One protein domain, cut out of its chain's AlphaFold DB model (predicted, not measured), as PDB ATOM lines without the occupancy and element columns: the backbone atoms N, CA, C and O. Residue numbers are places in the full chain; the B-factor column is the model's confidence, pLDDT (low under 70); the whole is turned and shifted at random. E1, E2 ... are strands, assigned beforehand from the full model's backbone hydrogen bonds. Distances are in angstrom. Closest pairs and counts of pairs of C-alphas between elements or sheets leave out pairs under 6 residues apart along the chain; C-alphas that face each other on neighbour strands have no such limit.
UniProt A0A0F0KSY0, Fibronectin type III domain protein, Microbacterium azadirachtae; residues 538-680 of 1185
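AT A GLANCE: This is residues 538 to 680 of the 1185 residues of the protein "Fibronectin type III domain protein" of Microbacterium azadirachtae (UniProt A0A0F0KSY0). Two sheets stand face to face as a sandwich, the four-stranded E4 E3 E6 E7 against the smaller E1 E2 E5; past it the chain goes on as a looser extension with the short ladder E8 E10, the strand E9 and an arm, E11. Residues 673 to 678, beyond most of E11, stick out free as a hook. The printed part has 143 residues, no named helix and eleven strands, E1 to E11 in order along the chain; the class is all strand, though under half of the residues are in named elements. Both sheets of the sandwich are antiparallel. The whole is only just loose, close to compact, with a radius of gyration of the C-alphas of 17.6 A and spans of 56 by 41 by 26 A.

HOW THE PARTS SIT: E1, residues 538 to 541, and E2, residues 552 to 560, form an antiparallel hairpin, with N 539 and O 558 2.8 A apart, within hydrogen-bond range. E5, residues 595 to 598, is the other antiparallel neighbour of E2, with N 553 and O 597 at 2.8 A. The pairing is staggered: E2 pairs with E5 over residues 552 to 555 and with E1 over 556 to 559. E3, residues 570 to 576, and E4, residues 582 to 589, form a hairpin, with N 571 and O 588 at 2.9 A. E6, residues 606 to 614, is antiparallel to E3, with N 572 and O 611 at 2.9 A. E6 and E7, residues 619 to 627, form a hairpin, with N 610 and O 623 at 2.8 A. These four strands make a twisted sheet; it and the sheet E1 E2 E5 are a sandwich, two sheets face to face, their best planes 5 degrees apart. The closest C-alphas of E1 and E7 are those of Ala 538 and Ser 622, 5.2 A apart. E8, residues 636 to 638, is antiparallel to E10, residues 657 to 659, with N 636 and O 659 at 2.8 A. E9, residues 651 to 655, pairs with no named strand and runs on into E10 at 29 degrees. E11, residues 667 to 673, pairs with no named strand and is apart from E9.

IN THESE COORDINATES: E1 begins at C-alpha 538 (97.172, 113.520, 73.710). E2 is 26.6 A long, E3 19.7 A, E4 21.0 A, E6 26.9 A and E7 27.1 A. E4 bends by 53 degrees at residue 585. E11, 20.2 A long, ends at C-alpha 673 (75.775, 96.378, 79.810).

THE WHOLE: The C-alphas farthest apart are those of Asn 616 and Glu 665, 56.8 A. The printed part has no cut. The link E8 to E9, 12 residues, is long. The mean pLDDT of the printed part is 85.2; residues 564 to 568, 615 to 619, 633 and 641 to 644 are under 70.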
ATOM      1  N   ALA A 538      96.139 114.340  73.102       85.50
ATOM      2  CA  ALA A 538      97.172 113.520  73.710       85.50
ATOM      3  C   ALA A 538      96.496 112.563  74.691       85.50
ATOM      4  O   ALA A 538      95.500 112.920  75.308       85.50
ATOM      5  N   HIS A 539      97.052 111.370  74.853       82.19
ATOM      6  CA  HIS A 539      96.519 110.337  75.735       82.19
ATOM      7  C   HIS A 539      97.658 109.723  76.546       82.19
ATOM      8  O   HIS A 539      98.749 109.485  76.014       82.19
ATOM      9  N   VAL A 540      97.406 109.493  77.835       83.88
ATOM     10  CA  VAL A 540      98.301 108.784  78.754       83.88
ATOM     11  C   VAL A 540      97.641 107.458  79.095       83.88
ATOM     12  O   VAL A 540      96.627 107.417  79.779       83.88
ATOM     13  N   ASP A 541      98.246 106.381  78.618       82.12
ATOM     14  CA  ASP A 541      97.727 105.025  78.719       82.12
ATOM     15  C   ASP A 541      98.556 104.186  79.701       82.12
ATOM     16  O   ASP A 541      99.671 104.552  80.091       82.12
ATOM     17  N   ASN A 542      98.041 102.998  80.030       81.19
ATOM     18  CA  ASN A 542      98.717 101.990  80.851       81.19
ATOM     19  C   ASN A 542      99.086 102.493  82.261       81.19
ATOM     20  O   ASN A 542     100.153 102.193  82.805       81.19
ATOM     21  N   VAL A 543      98.183 103.282  82.848       82.88
ATOM     22  CA  VAL A 543      98.249 103.722  84.242       82.88
ATOM     23  C   VAL A 543      97.186 102.970  85.039       82.88
ATOM     24  O   VAL A 543      96.076 102.801  84.564       82.88
ATOM     25  N   GLN A 544      97.512 102.492  86.238       81.44
ATOM     26  CA  GLN A 544      96.569 101.855  87.155       81.44
ATOM     27  C   GLN A 544      95.910 102.894  88.064       81.44
ATOM     28  O   GLN A 544      96.527 103.902  88.412       81.44
ATOM     29  N   SER A 545      94.687 102.616  88.510       75.31
ATOM     30  CA  SER A 545      93.939 103.514  89.401       75.31
ATOM     31  C   SER A 545      94.561 103.594  90.801       75.31
ATOM     32  O   SER A 545      94.448 104.614  91.482       75.31
ATOM     33  N   LEU A 546      95.262 102.533  91.212       84.88
ATOM     34  CA  LEU A 546      96.018 102.421  92.457       84.88
ATOM     35  C   LEU A 546      97.196 101.473  92.252       84.88
ATOM     36  O   LEU A 546      97.028 100.389  91.694       84.88
ATOM     37  N   TYR A 547      98.352 101.865  92.767       86.50
ATOM     38  CA  TYR A 547      99.555 101.048  92.826       86.50
ATOM     39  C   TYR A 547      99.874 100.661  94.267       86.50
ATOM     40  O   TYR A 547      99.595 101.417  95.198       86.50
ATOM     41  N   ARG A 548     100.542  99.526  94.468       89.06
ATOM     42  CA  ARG A 548     101.211  99.222  95.738       89.06
ATOM     43  C   ARG A 548     102.611  99.832  95.757       89.06
ATOM     44  O   ARG A 548     103.317  99.807  94.750       89.06
ATOM     45  N   ALA A 549     103.041 100.351  96.904       90.31
ATOM     46  CA  ALA A 549     104.421 100.801  97.085       90.31
ATOM     47  C   ALA A 549     105.420  99.680  96.712       90.31
ATOM     48  O   ALA A 549     105.302  98.549  97.182       90.31
ATOM     49  N   GLY A 550     106.392  99.997  95.853       87.31
ATOM     50  CA  GLY A 550     107.339  99.059  95.239       87.31
ATOM     51  C   GLY A 550     106.925  98.554  93.849       87.31
ATOM     52  O   GLY A 550     107.730  97.922  93.164       87.31
ATOM     53  N   GLN A 551     105.697  98.827  93.389       89.69
ATOM     54  CA  GLN A 551     105.295  98.525  92.014       89.69
ATOM     55  C   GLN A 551     105.923  99.494  91.009       89.69
ATOM     56  O   GLN A 551     106.262 100.633  91.323       89.69
ATOM     57  N   THR A 552     106.056  99.038  89.764       91.00
ATOM     58  CA  THR A 552     106.597  99.837  88.660       91.00
ATOM     59  C   THR A 552     105.463 100.376  87.787       91.00
ATOM     60  O   THR A 552     104.716  99.605  87.190       91.00
ATOM     61  N   LEU A 553     105.365 101.702  87.684       91.25
ATOM     62  CA  LEU A 553     104.601 102.415  86.661       91.25
ATOM     63  C   LEU A 553     105.219 102.151  85.285       91.25
ATOM     64  O   LEU A 553     106.437 102.253  85.141       91.25
ATOM     65  N   ASN A 554     104.389 101.879  84.280       90.38
ATOM     66  CA  ASN A 554     104.800 101.747  82.882       90.38
ATOM     67  C   ASN A 554     103.823 102.498  81.963       90.38
ATOM     68  O   ASN A 554     103.106 101.885  81.179       90.38
ATOM     69  N   ALA A 555     103.759 103.820  82.094       90.19
ATOM     70  CA  ALA A 555     102.827 104.632  81.316       90.19
ATOM     71  C   ALA A 555     103.281 104.751  79.856       90.19
ATOM     72  O   ALA A 555     104.467 104.944  79.579       90.19
ATOM     73  N   THR A 556     102.342 104.703  78.920       89.38
ATOM     74  CA  THR A 556     102.592 104.966  77.498       89.38
ATOM     75  C   THR A 556     101.859 106.218  77.052       89.38
ATOM     76  O   THR A 556     100.877 106.622  77.663       89.38
ATOM     77  N   GLY A 557     102.355 106.863  76.001       85.88
ATOM     78  CA  GLY A 557     101.765 108.084  75.467       85.88
ATOM     79  C   GLY A 557     101.390 107.888  74.017       85.88
ATOM     80  O   GLY A 557     102.167 107.314  73.252       85.88
ATOM     81  N   ARG A 558     100.234 108.406  73.625       83.88
ATOM     82  CA  ARG A 558      99.846 108.517  72.218       83.88
ATOM     83  C   ARG A 558      99.222 109.877  71.951       83.88
ATOM     84  O   ARG A 558      98.952 110.646  72.871       83.88
ATOM     85  N   TYR A 559      99.042 110.193  70.680       82.56
ATOM     86  CA  TYR A 559      98.368 111.408  70.252       82.56
ATOM     87  C   TYR A 559      97.584 111.140  68.974       82.56
ATOM     88  O   TYR A 559      97.918 110.222  68.223       82.56
ATOM     89  N   PHE A 560      96.555 111.943  68.732       76.56
ATOM     90  CA  PHE A 560      95.650 111.769  67.604       76.56
ATOM     91  C   PHE A 560      95.335 113.112  66.915       76.56
ATOM     92  O   PHE A 560      95.243 114.133  67.602       76.56
ATOM     93  N   PRO A 561      95.182 113.134  65.573       73.75
ATOM     94  CA  PRO A 561      95.518 112.057  64.635       73.75
ATOM     95  C   PRO A 561      97.032 111.888  64.438       73.75
ATOM     96  O   PRO A 561      97.787 112.862  64.409       73.75
ATOM     97  N   VAL A 562      97.480 110.654  64.209       75.44
ATOM     98  CA  VAL A 562      98.831 110.397  63.679       75.44
ATOM     99  C   VAL A 562      98.796 110.629  62.163       75.44
ATOM    100  O   VAL A 562      97.896 110.138  61.481       75.44
ATOM    101  N   ARG A 563      99.727 111.428  61.622       72.81
ATOM    102  CA  ARG A 563      99.791 111.751  60.185       72.81
ATOM    103  C   ARG A 563     101.132 111.284  59.622       72.81
ATOM    104  O   ARG A 563     102.139 111.970  59.776       72.81
ATOM    105  N   ASP A 564     101.121 110.142  58.936       58.38
ATOM    106  CA  ASP A 564     102.322 109.550  58.342       58.38
ATOM    107  C   ASP A 564     103.090 110.558  57.469       58.38
ATOM    108  O   ASP A 564     102.548 111.150  56.534       58.38
ATOM    109  N   GLY A 565     104.378 110.752  57.771       56.84
ATOM    110  CA  GLY A 565     105.284 111.590  56.978       56.84
ATOM    111  C   GLY A 565     105.220 113.102  57.243       56.84
ATOM    112  O   GLY A 565     105.897 113.846  56.534       56.84
ATOM    113  N   VAL A 566     104.462 113.565  58.250       55.25
ATOM    114  CA  VAL A 566     104.287 115.003  58.576       55.25
ATOM    115  C   VAL A 566     104.715 115.353  60.019       55.25
ATOM    116  O   VAL A 566     104.472 116.461  60.493       55.25
ATOM    117  N   ASP A 567     105.383 114.444  60.736       55.34
ATOM    118  CA  ASP A 567     105.621 114.556  62.185       55.34
ATOM    119  C   ASP A 567     106.738 115.534  62.587       55.34
ATOM    120  O   ASP A 567     107.783 115.160  63.119       55.34
ATOM    121  N   ASP A 568     106.471 116.826  62.426       68.19
ATOM    122  CA  ASP A 568     107.105 117.867  63.235       68.19
ATOM    123  C   ASP A 568     106.305 118.063  64.534       68.19
ATOM    124  O   ASP A 568     105.749 119.127  64.811       68.19
ATOM    125  N   VAL A 569     106.162 116.970  65.288       77.75
ATOM    126  CA  VAL A 569     105.512 116.936  66.601       77.75
ATOM    127  C   VAL A 569     106.602 116.806  67.659       77.75
ATOM    128  O   VAL A 569     107.439 115.906  67.577       77.75
ATOM    129  N   SER A 570     106.600 117.684  68.659       87.31
ATOM    130  CA  SER A 570     107.403 117.521  69.869       87.31
ATOM    131  C   SER A 570     106.558 116.991  71.021       87.31
ATOM    132  O   SER A 570     105.375 117.314  71.137       87.31
ATOM    133  N   TYR A 571     107.176 116.186  71.882       91.31
ATOM    134  CA  TYR A 571     106.566 115.681  73.106       91.31
ATOM    135  C   TYR A 571     107.372 116.097  74.341       91.31
ATOM    136  O   TYR A 571     108.592 116.269  74.274       91.31
ATOM    137  N   GLU A 572     106.694 116.197  75.482       95.25
ATOM    138  CA  GLU A 572     107.295 116.334  76.808       95.25
ATOM    139  C   GLU A 572     106.505 115.511  77.833       95.25
ATOM    140  O   GLU A 572     105.310 115.729  78.024       95.25
ATOM    141  N   TRP A 573     107.192 114.601  78.522       96.62
ATOM    142  CA  TRP A 573     106.716 113.941  79.731       96.62
ATOM    143  C   TRP A 573     107.199 114.693  80.965       96.62
ATOM    144  O   TRP A 573     108.407 114.874  81.161       96.62
ATOM    145  N   ARG A 574     106.278 115.066  81.849       97.19
ATOM    146  CA  ARG A 574     106.579 115.794  83.082       97.19
ATOM    147  C   ARG A 574     105.907 115.149  84.285       97.19
ATOM    148  O   ARG A 574     104.719 114.864  84.265       97.19
ATOM    149  N   TRP A 575     106.668 114.955  85.351       96.62
ATOM    150  CA  TRP A 575     106.168 114.498  86.642       96.62
ATOM    151  C   TRP A 575     105.925 115.685  87.564       96.62
ATOM    152  O   TRP A 575     106.817 116.520  87.702       96.62
ATOM    153  N   TYR A 576     104.774 115.726  88.223       96.19
ATOM    154  CA  TYR A 576     104.455 116.649  89.309       96.19
ATOM    155  C   TYR A 576     104.300 115.850  90.598       96.19
ATOM    156  O   TYR A 576     103.422 114.994  90.692       96.19
ATOM    157  N   ALA A 577     105.163 116.106  91.575       93.06
ATOM    158  CA  ALA A 577     105.072 115.482  92.887       93.06
ATOM    159  C   ALA A 577     103.981 116.164  93.746       93.06
ATOM    160  O   ALA A 577     103.595 117.301  93.452       93.06
ATOM    161  N   PRO A 578     103.498 115.519  94.827       88.56
ATOM    162  CA  PRO A 578     102.410 116.052  95.654       88.56
ATOM    163  C   PRO A 578     102.761 117.374  96.353       88.56
ATOM    164  O   PRO A 578     101.879 118.134  96.738       88.56
ATOM    165  N   ASP A 579     104.054 117.674  96.500       88.94
ATOM    166  CA  ASP A 579     104.562 118.929  97.060       88.94
ATOM    167  C   ASP A 579     104.562 120.104  96.059       88.94
ATOM    168  O   ASP A 579     104.989 121.211  96.392       88.94
ATOM    169  N   GLY A 580     104.094 119.870  94.827       86.88
ATOM    170  CA  GLY A 580     104.046 120.846  93.742       86.88
ATOM    171  C   GLY A 580     105.348 120.982  92.944       86.88
ATOM    172  O   GLY A 580     105.387 121.750  91.978       86.88
ATOM    173  N   SER A 581     106.416 120.257  93.296       93.44
ATOM    174  CA  SER A 581     107.642 120.226  92.492       93.44
ATOM    175  C   SER A 581     107.419 119.473  91.174       93.44
ATOM    176  O   SER A 581     106.607 118.551  91.099       93.44
ATOM    177  N   SER A 582     108.129 119.863  90.103       95.19
ATOM    178  CA  SER A 582     108.021 119.182  88.805       95.19
ATOM    179  C   SER A 582     109.371 118.827  88.192       95.19
ATOM    180  O   SER A 582     110.342 119.571  88.330       95.19
ATOM    181  N   THR A 583     109.420 117.697  87.487       96.25
ATOM    182  CA  THR A 583     110.611 117.197  86.784       96.25
ATOM    183  C   THR A 583     110.238 116.745  85.378       96.25
ATOM    184  O   THR A 583     109.293 115.978  85.205       96.25
ATOM    185  N   VAL A 584     110.983 117.189  84.363       96.44
ATOM    186  CA  VAL A 584     110.861 116.638  83.003       96.44
ATOM    187  C   VAL A 584     111.498 115.257  82.989       96.44
ATOM    188  O   VAL A 584     112.685 115.126  83.280       96.44
ATOM    189  N   LEU A 585     110.709 114.238  82.665       95.50
ATOM    190  CA  LEU A 585     111.177 112.856  82.581       95.50
ATOM    191  C   LEU A 585     111.814 112.579  81.219       95.50
ATOM    192  O   LEU A 585     112.868 111.954  81.140       95.50
ATOM    193  N   SER A 586     111.190 113.063  80.145       94.94
ATOM    194  CA  SER A 586     111.739 113.007  78.791       94.94
ATOM    195  C   SER A 586     111.071 114.043  77.888       94.94
ATOM    196  O   SER A 586     109.948 114.464  78.145       94.94
ATOM    197  N   ALA A 587     111.767 114.470  76.837       93.50
ATOM    198  CA  ALA A 587     111.226 115.341  75.800       93.50
ATOM    199  C   ALA A 587     111.967 115.088  74.481       93.50
ATOM    200  O   ALA A 587     113.156 114.754  74.496       93.50
ATOM    201  N   GLY A 588     111.290 115.252  73.347       89.81
ATOM    202  CA  GLY A 588     111.875 114.965  72.037       89.81
ATOM    203  C   GLY A 588     110.934 115.242  70.868       89.81
ATOM    204  O   GLY A 588     109.918 115.911  71.032       89.81
ATOM    205  N   LEU A 589     111.298 114.739  69.685       86.25
ATOM    206  CA  LEU A 589     110.475 114.770  68.471       86.25
ATOM    207  C   LEU A 589     109.911 113.375  68.173       86.25
ATOM    208  O   LEU A 589     110.584 112.375  68.434       86.25
ATOM    209  N   GLY A 590     108.714 113.323  67.590       81.88
ATOM    210  CA  GLY A 590     108.041 112.094  67.168       81.88
ATOM    211  C   GLY A 590     107.204 111.435  68.267       81.88
ATOM    212  O   GLY A 590     106.661 112.107  69.142       81.88
ATOM    213  N   THR A 591     107.069 110.108  68.203       84.25
ATOM    214  CA  THR A 591     106.257 109.329  69.151       84.25
ATOM    215  C   THR A 591     106.867 109.356  70.560       84.25
ATOM    216  O   THR A 591     108.049 109.026  70.713       84.25
ATOM    217  N   PRO A 592     106.093 109.709  71.603       88.06
ATOM    218  CA  PRO A 592     106.590 109.715  72.975       88.06
ATOM    219  C   PRO A 592     106.950 108.288  73.443       88.06
ATOM    220  O   PRO A 592     106.144 107.370  73.285       88.06
ATOM    221  N   PRO A 593     108.140 108.067  74.034       91.94
ATOM    222  CA  PRO A 593     108.520 106.776  74.591       91.94
ATOM    223  C   PRO A 593     107.747 106.486  75.891       91.94
ATOM    224  O   PRO A 593     107.275 107.429  76.538       91.94
ATOM    225  N   PRO A 594     107.653 105.211  76.318       92.25
ATOM    226  CA  PRO A 594     107.063 104.851  77.605       92.25
ATOM    227  C   PRO A 594     107.836 105.432  78.797       92.25
ATOM    228  O   PRO A 594     109.068 105.518  78.778       92.25
ATOM    229  N   VAL A 595     107.115 105.764  79.865       95.31
ATOM    230  CA  VAL A 595     107.662 106.164  81.163       95.31
ATOM    231  C   VAL A 595     107.622 104.968  82.108       95.31
ATOM    232  O   VAL A 595     106.553 104.548  82.545       95.31
ATOM    233  N   VAL A 596     108.804 104.462  82.465       94.81
ATOM    234  CA  VAL A 596     108.970 103.370  83.435       94.81
ATOM    235  C   VAL A 596     109.544 103.921  84.738       94.81
ATOM    236  O   VAL A 596     110.626 104.515  84.726       94.81
ATOM    237  N   ARG A 597     108.842 103.743  85.863       92.44
ATOM    238  CA  ARG A 597     109.263 104.278  87.170       92.44
ATOM    239  C   ARG A 597     108.781 103.412  88.333       92.44
ATOM    240  O   ARG A 597     107.597 103.131  88.435       92.44
ATOM    241  N   GLU A 598     109.679 103.031  89.237       94.62
ATOM    242  CA  GLU A 598     109.300 102.401  90.510       94.62
ATOM    243  C   GLU A 598     108.624 103.432  91.426       94.62
ATOM    244  O   GLU A 598     109.128 104.548  91.582       94.62
ATOM    245  N   LEU A 599     107.473 103.074  91.991       94.88
ATOM    246  CA  LEU A 599     106.645 103.943  92.820       94.88
ATOM    247  C   LEU A 599     106.845 103.643  94.302       94.88
ATOM    248  O   LEU A 599     106.902 102.493  94.731       94.88
ATOM    249  N   THR A 600     106.884 104.694  95.108       93.56
ATOM    250  CA  THR A 600     106.959 104.630  96.569       93.56
ATOM    251  C   THR A 600     105.698 105.223  97.195       93.56
ATOM    252  O   THR A 600     104.946 105.933  96.531       93.56
ATOM    253  N   ALA A 601     105.470 105.000  98.492       88.19
ATOM    254  CA  ALA A 601     104.339 105.615  99.200       88.19
ATOM    255  C   ALA A 601     104.346 107.162  99.130       88.19
ATOM    256  O   ALA A 601     103.292 107.788  99.184       88.19
ATOM    257  N   ALA A 602     105.519 107.784  98.950       90.62
ATOM    258  CA  ALA A 602     105.653 109.233  98.785       90.62
ATOM    259  C   ALA A 602     105.162 109.747  97.418       90.62
ATOM    260  O   ALA A 602     104.946 110.946  97.263       90.62
ATOM    261  N   ASP A 603     104.983 108.861  96.434       93.06
ATOM    262  CA  ASP A 603     104.471 109.225  95.114       93.06
ATOM    263  C   ASP A 603     102.934 109.327  95.088       93.06
ATOM    264  O   ASP A 603     102.381 109.784  94.086       93.06
ATOM    265  N   ASN A 604     102.240 108.954  96.174       92.50
ATOM    266  CA  ASN A 604     100.784 109.042  96.276       92.50
ATOM    267  C   ASN A 604     100.299 110.493  96.100       92.50
ATOM    268  O   ASN A 604     100.701 111.380  96.853       92.50
ATOM    269  N   GLY A 605      99.426 110.728  95.119       87.56
ATOM    270  CA  GLY A 605      98.927 112.059  94.761       87.56
ATOM    271  C   GLY A 605      99.760 112.786  93.701       87.56
ATOM    272  O   GLY A 605      99.478 113.944  93.395       87.56
ATOM    273  N   SER A 606     100.782 112.142  93.127       94.56
ATOM    274  CA  SER A 606     101.546 112.724  92.018       94.56
ATOM    275  C   SER A 606     100.723 112.761  90.727       94.56
ATOM    276  O   SER A 606      99.737 112.043  90.577       94.56
ATOM    277  N   THR A 607     101.142 113.574  89.758       94.44
ATOM    278  CA  THR A 607     100.528 113.621  88.423       94.44
ATOM    279  C   THR A 607     101.590 113.499  87.334       94.44
ATOM    280  O   THR A 607     102.572 114.244  87.324       94.44
ATOM    281  N   LEU A 608     101.388 112.576  86.396       95.12
ATOM    282  CA  LEU A 608     102.190 112.452  85.181       95.12
ATOM    283  C   LEU A 608     101.496 113.212  84.049       95.12
ATOM    284  O   LEU A 608     100.352 112.915  83.744       95.12
ATOM    285  N   TYR A 609     102.182 114.157  83.416       94.38
ATOM    286  CA  TYR A 609     101.692 114.930  82.274       94.38
ATOM    287  C   TYR A 609     102.418 114.537  80.991       94.38
ATOM    288  O   TYR A 609     103.648 114.445  80.979       94.38
ATOM    289  N   LEU A 610     101.664 114.403  79.904       94.06
ATOM    290  CA  LEU A 610     102.151 114.369  78.532       94.06
ATOM    291  C   LEU A 610     101.707 115.645  77.821       94.06
ATOM    292  O   LEU A 610     100.527 115.976  77.799       94.06
ATOM    293  N   THR A 611     102.648 116.358  77.214       91.81
ATOM    294  CA  THR A 611     102.365 117.484  76.318       91.81
ATOM    295  C   THR A 611     102.843 117.151  74.917       91.81
ATOM    296  O   THR A 611     103.954 116.656  74.748       91.81
ATOM    297  N   ILE A 612     102.018 117.464  73.924       87.56
ATOM    298  CA  ILE A 612     102.258 117.284  72.497       87.56
ATOM    299  C   ILE A 612     102.109 118.646  71.814       87.56
ATOM    300  O   ILE A 612     101.129 119.359  72.030       87.56
ATOM    301  N   ASN A 613     103.083 119.034  70.994       83.31
ATOM    302  CA  ASN A 613     103.099 120.340  70.339       83.31
ATOM    303  C   ASN A 613     103.528 120.224  68.871       83.31
ATOM    304  O   ASN A 613     104.425 119.456  68.539       83.31
ATOM    305  N   ARG A 614     102.914 121.019  67.989       76.75
ATOM    306  CA  ARG A 614     103.291 121.181  66.579       76.75
ATOM    307  C   ARG A 614     103.876 122.575  66.347       76.75
ATOM    308  O   ARG A 614     103.147 123.479  65.920       76.75
ATOM    309  N   PRO A 615     105.182 122.773  66.599       62.59
ATOM    310  CA  PRO A 615     105.808 124.093  66.640       62.59
ATOM    311  C   PRO A 615     105.623 124.932  65.364       62.59
ATOM    312  O   PRO A 615     105.494 126.150  65.457       62.59
ATOM    313  N   ASN A 616     105.547 124.315  64.180       65.06
ATOM    314  CA  ASN A 616     105.398 125.041  62.910       65.06
ATOM    315  C   ASN A 616     103.941 125.394  62.533       65.06
ATOM    316  O   ASN A 616     103.695 126.279  61.697       65.06
ATOM    317  N   PHE A 617     102.962 124.754  63.180       63.62
ATOM    318  CA  PHE A 617     101.555 124.787  62.761       63.62
ATOM    319  C   PHE A 617     100.586 125.259  63.855       63.62
ATOM    320  O   PHE A 617      99.490 125.694  63.520       63.62
ATOM    321  N   GLY A 618     101.017 125.310  65.123       60.44
ATOM    322  CA  GLY A 618     100.250 125.897  66.232       60.44
ATOM    323  C   GLY A 618      99.290 124.936  66.942       60.44
ATOM    324  O   GLY A 618      98.438 125.396  67.699       60.44
ATOM    325  N   GLY A 619      99.412 123.626  66.707       66.81
ATOM    326  CA  GLY A 619      98.652 122.594  67.421       66.81
ATOM    327  C   GLY A 619      99.260 122.287  68.792       66.81
ATOM    328  O   GLY A 619     100.468 122.084  68.892       66.81
ATOM    329  N   TYR A 620      98.431 122.246  69.833       75.94
ATOM    330  CA  TYR A 620      98.814 121.925  71.211       75.94
ATOM    331  C   TYR A 620      97.811 120.927  71.785       75.94
ATOM    332  O   TYR A 620      96.609 121.155  71.672       75.94
ATOM    333  N   ALA A 621      98.306 119.858  72.403       81.94
ATOM    334  CA  ALA A 621      97.500 118.889  73.128       81.94
ATOM    335  C   ALA A 621      98.218 118.475  74.412       81.94
ATOM    336  O   ALA A 621      99.448 118.382  74.444       81.94
ATOM    337  N   SER A 622      97.473 118.211  75.475       87.12
ATOM    338  CA  SER A 622      98.041 117.675  76.705       87.12
ATOM    339  C   SER A 622      97.085 116.699  77.361       87.12
ATOM    340  O   SER A 622      95.877 116.764  77.170       87.12
ATOM    341  N   SER A 623      97.659 115.769  78.110       86.94
ATOM    342  CA  SER A 623      96.932 114.791  78.907       86.94
ATOM    343  C   SER A 623      97.706 114.518  80.188       86.94
ATOM    344  O   SER A 623      98.909 114.791  80.275       86.94
ATOM    345  N   SER A 624      97.010 114.055  81.218       89.62
ATOM    346  CA  SER A 624      97.619 113.775  82.509       89.62
ATOM    347  C   SER A 624      96.971 112.583  83.191       89.62
ATOM    348  O   SER A 624      95.784 112.341  83.008       89.62
ATOM    349  N   ALA A 625      97.743 111.878  84.010       85.06
ATOM    350  CA  ALA A 625      97.261 110.781  84.834       85.06
ATOM    351  C   ALA A 625      97.671 110.997  86.294       85.06
ATOM    352  O   ALA A 625      98.845 111.248  86.595       85.06
ATOM    353  N   LYS A 626      96.699 110.895  87.206       87.75
ATOM    354  CA  LYS A 626      96.961 110.890  88.650       87.75
ATOM    355  C   LYS A 626      97.532 109.543  89.071       87.75
ATOM    356  O   LYS A 626      97.093 108.500  88.598       87.75
ATOM    357  N   ILE A 627      98.492 109.579  89.986       90.75
ATOM    358  CA  ILE A 627      99.170 108.397  90.504       90.75
ATOM    359  C   ILE A 627      98.825 108.246  91.979       90.75
ATOM    360  O   ILE A 627      99.244 109.050  92.813       90.75
ATOM    361  N   ASN A 628      98.073 107.195  92.288       87.69
ATOM    362  CA  ASN A 628      97.725 106.832  93.655       87.69
ATOM    363  C   ASN A 628      98.561 105.626  94.080       87.69
ATOM    364  O   ASN A 628      98.678 104.657  93.329       87.69
ATOM    365  N   VAL A 629      99.132 105.676  95.282       89.62
ATOM    366  CA  VAL A 629      99.975 104.604  95.824       89.62
ATOM    367  C   VAL A 629      99.532 104.270  97.244       89.62
ATOM    368  O   VAL A 629      99.401 105.165  98.073       89.62
ATOM    369  N   THR A 630      99.334 102.983  97.533       84.62
ATOM    370  CA  THR A 630      98.998 102.465  98.867       84.62
ATOM    371  C   THR A 630     100.093 101.546  99.410       84.62
ATOM    372  O   THR A 630     100.767 100.833  98.660       84.62
ATOM    373  N   ASP A 631     100.265 101.536 100.728       84.38
ATOM    374  CA  ASP A 631     101.053 100.551 101.477       84.38
ATOM    375  C   ASP A 631     100.173  99.612 102.332       84.38
ATOM    376  O   ASP A 631     100.690  98.718 103.004       84.38
ATOM    377  N   ALA A 632      98.843  99.762 102.268       78.06
ATOM    378  CA  ALA A 632      97.891  98.966 103.039       78.06
ATOM    379  C   ALA A 632      97.859  97.491 102.598       78.06
ATOM    380  O   ALA A 632      97.907  97.174 101.408       78.06
ATOM    381  N   ALA A 633      97.734  96.568 103.555       66.31
ATOM    382  CA  ALA A 633      97.591  95.138 103.283       66.31
ATOM    383  C   ALA A 633      96.149  94.805 102.840       66.31
ATOM    384  O   ALA A 633      95.206  95.104 103.565       66.31
ATOM    385  N   GLY A 634      95.980  94.192 101.662       79.06
ATOM    386  CA  GLY A 634      94.672  93.853 101.074       79.06
ATOM    387  C   GLY A 634      94.768  93.557  99.572       79.06
ATOM    388  O   GLY A 634      95.800  93.860  98.973       79.06
ATOM    389  N   GLN A 635      93.730  92.962  98.979       86.50
ATOM    390  CA  GLN A 635      93.653  92.702  97.535       86.50
ATOM    391  C   GLN A 635      93.320  93.995  96.777       86.50
ATOM    392  O   GLN A 635      92.379  94.698  97.127       86.50
ATOM    393  N   ILE A 636      94.069  94.289  95.716       86.12
ATOM    394  CA  ILE A 636      93.694  95.268  94.692       86.12
ATOM    395  C   ILE A 636      92.962  94.498  93.591       86.12
ATOM    396  O   ILE A 636      93.485  93.491  93.113       86.12
ATOM    397  N   PHE A 637      91.757  94.943  93.230       89.31
ATOM    398  CA  PHE A 637      90.961  94.412  92.122       89.31
ATOM    399  C   PHE A 637      90.088  95.534  91.549       89.31
ATOM    400  O   PHE A 637      89.060  95.882  92.120       89.31
ATOM    401  N   GLN A 638      90.542  96.168  90.470       87.38
ATOM    402  CA  GLN A 638      89.878  97.330  89.866       87.38
ATOM    403  C   GLN A 638      90.330  97.518  88.417       87.38
ATOM    404  O   GLN A 638      91.395  97.031  88.035       87.38
ATOM    405  N   PHE A 639      89.575  98.278  87.627       83.25
ATOM    406  CA  PHE A 639      90.045  98.731  86.321       83.25
ATOM    407  C   PHE A 639      91.131  99.808  86.450       83.25
ATOM    408  O   PHE A 639      91.127 100.571  87.425       83.25
ATOM    409  N   PRO A 640      92.058  99.912  85.480       72.50
ATOM    410  CA  PRO A 640      92.804 101.142  85.255       72.50
ATOM    411  C   PRO A 640      91.835 102.300  84.951       72.50
ATOM    412  O   PRO A 640      90.688 102.052  84.570       72.50
ATOM    413  N   PRO A 641      92.257 103.565  85.109       69.38
ATOM    414  CA  PRO A 641      91.437 104.699  84.725       69.38
ATOM    415  C   PRO A 641      91.157 104.595  83.224       69.38
ATOM    416  O   PRO A 641      92.093 104.440  82.434       69.38
ATOM    417  N   ALA A 642      89.882 104.656  82.840       68.19
ATOM    418  CA  ALA A 642      89.523 104.813  81.437       68.19
ATOM    419  C   ALA A 642      89.965 106.189  80.929       68.19
ATOM    420  O   ALA A 642      90.079 107.152  81.695       68.19
ATOM    421  N   SER A 643      90.186 106.270  79.620       67.38
ATOM    422  CA  SER A 643      90.257 107.554  78.931       67.38
ATOM    423  C   SER A 643      88.912 108.275  79.052       67.38
ATOM    424  O   SER A 643      87.875 107.619  79.133       67.38
ATOM    425  N   GLU A 644      88.917 109.614  79.035       67.06
ATOM    426  CA  GLU A 644      87.672 110.406  78.998       67.06
ATOM    427  C   GLU A 644      86.791 109.996  77.805       67.06
ATOM    428  O   GLU A 644      85.579 109.862  77.954       67.06
ATOM    429  N   HIS A 645      87.421 109.710  76.660       74.06
ATOM    430  CA  HIS A 645      86.826 109.083  75.481       74.06
ATOM    431  C   HIS A 645      87.878 108.302  74.678       74.06
ATOM    432  O   HIS A 645      89.088 108.465  74.862       74.06
ATOM    433  N   TYR A 646      87.407 107.456  73.767       81.75
ATOM    434  CA  TYR A 646      88.200 106.679  72.820       81.75
ATOM    435  C   TYR A 646      87.817 107.036  71.380       81.75
ATOM    436  O   TYR A 646      86.646 107.274  71.086       81.75
ATOM    437  N   HIS A 647      88.789 106.991  70.469       79.88
ATOM    438  CA  HIS A 647      88.532 106.990  69.023       79.88
ATOM    439  C   HIS A 647      88.374 105.556  68.515       79.88
ATOM    440  O   HIS A 647      88.851 104.598  69.122       79.88
ATOM    441  N   GLN A 648      87.763 105.367  67.355       84.62
ATOM    442  CA  GLN A 648      87.693 104.074  66.692       84.62
ATOM    443  C   GLN A 648      89.072 103.452  66.486       84.62
ATOM    444  O   GLN A 648      90.007 104.093  66.007       84.62
ATOM    445  N   ASN A 649      89.152 102.148  66.749       81.44
ATOM    446  CA  ASN A 649      90.372 101.339  66.777       81.44
ATOM    447  C   ASN A 649      91.375 101.681  67.882       81.44
ATOM    448  O   ASN A 649      92.426 101.018  67.945       81.44
ATOM    449  N   ASP A 650      91.069 102.624  68.773       80.56
ATOM    450  CA  ASP A 650      91.817 102.741  70.015       80.56
ATOM    451  C   ASP A 650      91.732 101.433  70.800       80.56
ATOM    452  O   ASP A 650      90.773 100.665  70.704       80.56
ATOM    453  N   ASN A 651      92.780 101.156  71.568       82.44
ATOM    454  CA  ASN A 651      92.741 100.059  72.519       82.44
ATOM    455  C   ASN A 651      91.986 100.535  73.763       82.44
ATOM    456  O   ASN A 651      92.467 101.432  74.459       82.44
ATOM    457  N   VAL A 652      90.859  99.899  74.064       85.75
ATOM    458  CA  VAL A 652      90.206 100.000  75.372       85.75
ATOM    459  C   VAL A 652      90.821  98.921  76.259       85.75
ATOM    460  O   VAL A 652      90.748  97.733  75.934       85.75
ATOM    461  N   ASP A 653      91.489  99.322  77.343       84.06
ATOM    462  CA  ASP A 653      92.161  98.381  78.244       84.06
ATOM    463  C   ASP A 653      91.188  97.835  79.291       84.06
ATOM    464  O   ASP A 653      91.066  98.351  80.398       84.06
ATOM    465  N   LEU A 654      90.489  96.764  78.924       88.50
ATOM    466  CA  LEU A 654      89.615  96.018  79.820       88.50
ATOM    467  C   LEU A 654      90.417  94.930  80.538       88.50
ATOM    468  O   LEU A 654      90.128  93.742  80.420       88.50
ATOM    469  N   ARG A 655      91.468  95.324  81.258       87.94
ATOM    470  CA  ARG A 655      92.245  94.437  82.135       87.94
ATOM    471  C   ARG A 655      92.123  94.912  83.569       87.94
ATOM    472  O   ARG A 655      92.219  96.102  83.834       87.94
ATOM    473  N   VAL A 656      91.951  93.989  84.502       88.12
ATOM    474  CA  VAL A 656      91.895  94.321  85.932       88.12
ATOM    475  C   VAL A 656      93.300  94.379  86.533       88.12
ATOM    476  O   VAL A 656      94.127  93.491  86.317       88.12
ATOM    477  N   SER A 657      93.572  95.417  87.321       84.25
ATOM    478  CA  SER A 657      94.739  95.488  88.200       84.25
ATOM    479  C   SER A 657      94.545  94.547  89.382       84.25
ATOM    480  O   SER A 657      93.561  94.674  90.109       84.25
ATOM    481  N   ILE A 658      95.499  93.633  89.585       85.25
ATOM    482  CA  ILE A 658      95.448  92.595  90.616       85.25
ATOM    483  C   ILE A 658      96.731  92.590  91.436       85.25
ATOM    484  O   ILE A 658      97.816  92.428  90.877       85.25
ATOM    485  N   ASP A 659      96.605  92.712  92.758       82.25
ATOM    486  CA  ASP A 659      97.732  92.555  93.678       82.25
ATOM    487  C   ASP A 659      97.286  92.256  95.129       82.25
ATOM    488  O   ASP A 659      96.596  93.095  95.717       82.25
ATOM    489  N   PRO A 660      97.697  91.133  95.756       83.00
ATOM    490  CA  PRO A 660      98.590  90.094  95.229       83.00
ATOM    491  C   PRO A 660      97.960  89.284  94.089       83.00
ATOM    492  O   PRO A 660      96.765  89.386  93.824       83.00
ATOM    493  N   ALA A 661      98.777  88.499  93.380       85.69
ATOM    494  CA  ALA A 661      98.302  87.629  92.305       85.69
ATOM    495  C   ALA A 661      97.278  86.599  92.820       85.69
ATOM    496  O   ALA A 661      97.458  86.039  93.902       85.69
ATOM    497  N   LEU A 662      96.241  86.334  92.018       88.75
ATOM    498  CA  LEU A 662      95.197  85.359  92.346       88.75
ATOM    499  C   LEU A 662      95.747  83.928  92.399       88.75
ATOM    500  O   LEU A 662      96.685  83.580  91.674       88.75
ATOM    501  N   SER A 663      95.110  83.078  93.201       88.44
ATOM    502  CA  SER A 663      95.337  81.631  93.172       88.44
ATOM    503  C   SER A 663      94.798  81.013  91.874       88.44
ATOM    504  O   SER A 663      94.091  81.662  91.110       88.44
ATOM    505  N   GLU A 664      95.108  79.752  91.571       87.81
ATOM    506  CA  GLU A 664      94.533  79.088  90.385       87.81
ATOM    507  C   GLU A 664      93.033  78.780  90.529       87.81
ATOM    508  O   GLU A 664      92.358  78.621  89.515       87.81
ATOM    509  N   GLU A 665      92.515  78.740  91.759       90.31
ATOM    510  CA  GLU A 665      91.129  78.374  92.065       90.31
ATOM    511  C   GLU A 665      90.172  79.583  92.081       90.31
ATOM    512  O   GLU A 665      88.969  79.396  91.921       90.31
ATOM    513  N   ASP A 666      90.676  80.816  92.232       93.31
ATOM    514  CA  ASP A 666      89.836  82.024  92.176       93.31
ATOM    515  C   ASP A 666      89.281  82.237  90.753       93.31
ATOM    516  O   ASP A 666      90.005  82.093  89.765       93.31
ATOM    517  N   THR A 667      88.034  82.670  90.601       93.19
ATOM    518  CA  THR A 667      87.431  82.926  89.279       93.19
ATOM    519  C   THR A 667      87.142  84.404  89.072       93.19
ATOM    520  O   THR A 667      86.864  85.119  90.027       93.19
ATOM    521  N   VAL A 668      87.197  84.869  87.823       94.88
ATOM    522  CA  VAL A 668      86.791  86.231  87.460       94.88
ATOM    523  C   VAL A 668      85.698  86.139  86.407       94.88
ATOM    524  O   VAL A 668      85.932  85.593  85.328       94.88
ATOM    525  N   GLU A 669      84.520  86.650  86.740       95.38
ATOM    526  CA  GLU A 669      83.387  86.801  85.834       95.38
ATOM    527  C   GLU A 669      83.434  88.184  85.179       95.38
ATOM    528  O   GLU A 669      83.763  89.166  85.837       95.38
ATOM    529  N   TRP A 670      83.144  88.257  83.882       95.94
ATOM    530  CA  TRP A 670      83.136  89.500  83.115       95.94
ATOM    531  C   TRP A 670      81.755  89.728  82.537       95.94
ATOM    532  O   TRP A 670      81.204  88.841  81.886       95.94
ATOM    533  N   GLU A 671      81.234  90.931  82.724       94.81
ATOM    534  CA  GLU A 671      79.921  91.324  82.236       94.81
ATOM    535  C   GLU A 671      80.008  92.691  81.562       94.81
ATOM    536  O   GLU A 671      80.830  93.539  81.921       94.81
ATOM    537  N   TRP A 672      79.140  92.914  80.587       93.56
ATOM    538  CA  TRP A 672      78.897  94.222  80.001       93.56
ATOM    539  C   TRP A 672      77.421  94.581  80.060       93.56
ATOM    540  O   TRP A 672      76.563  93.726  80.269       93.56
ATOM    541  N   LYS A 673      77.126  95.854  79.869       93.00
ATOM    542  CA  LYS A 673      75.775  96.378  79.810       93.00
ATOM    543  C   LYS A 673      75.719  97.468  78.756       93.00
ATOM    544  O   LYS A 673      76.497  98.417  78.780       93.00
ATOM    545  N   TRP A 674      74.784  97.330  77.827       90.62
ATOM    546  CA  TRP A 674      74.509  98.358  76.829       90.62
ATOM    547  C   TRP A 674      73.640  99.471  77.434       90.62
ATOM    548  O   TRP A 674      72.885  99.199  78.374       90.62
ATOM    549  N   PRO A 675      73.712 100.718  76.927       87.12
ATOM    550  CA  PRO A 675      72.893 101.821  77.428       87.12
ATOM    551  C   PRO A 675      71.404 101.453  77.508       87.12
ATOM    552  O   PRO A 675      70.792 101.100  76.504       87.12
ATOM    553  N   GLY A 676      70.824 101.525  78.710       82.31
ATOM    554  CA  GLY A 676      69.419 101.168  78.960       82.31
ATOM    555  C   GLY A 676      69.107  99.664  79.035       82.31
ATOM    556  O   GLY A 676      67.946  99.317  79.224       82.31
ATOM    557  N   GLY A 677      70.108  98.786  78.912       83.94
ATOM    558  CA  GLY A 677      69.963  97.329  79.006       83.94
ATOM    559  C   GLY A 677      70.314  96.738  80.377       83.94
ATOM    560  O   GLY A 677      70.618  97.455  81.338       83.94
ATOM    561  N   ASP A 678      70.298  95.408  80.448       90.69
ATOM    562  CA  ASP A 678      70.730  94.622  81.609       90.69
ATOM    563  C   ASP A 678      72.192  94.165  81.476       90.69
ATOM    564  O   ASP A 678      72.810  94.289  80.416       90.69
ATOM    565  N   TRP A 679      72.764  93.672  82.580       92.12
ATOM    566  CA  TRP A 679      74.098  93.072  82.584       92.12
ATOM    567  C   TRP A 679      74.067  91.690  81.934       92.12
ATOM    568  O   TRP A 679      73.260  90.837  82.301       92.12
ATOM    569  N   GLU A 680      74.981  91.468  80.999       91.44
ATOM    570  CA  GLU A 680      75.138  90.213  80.270       91.44
ATOM    571  C   GLU A 680      76.604  89.761  80.290       91.44
ATOM    572  O   GLU A 680      77.503  90.605  80.364       91.44
TER     573      GLU A 680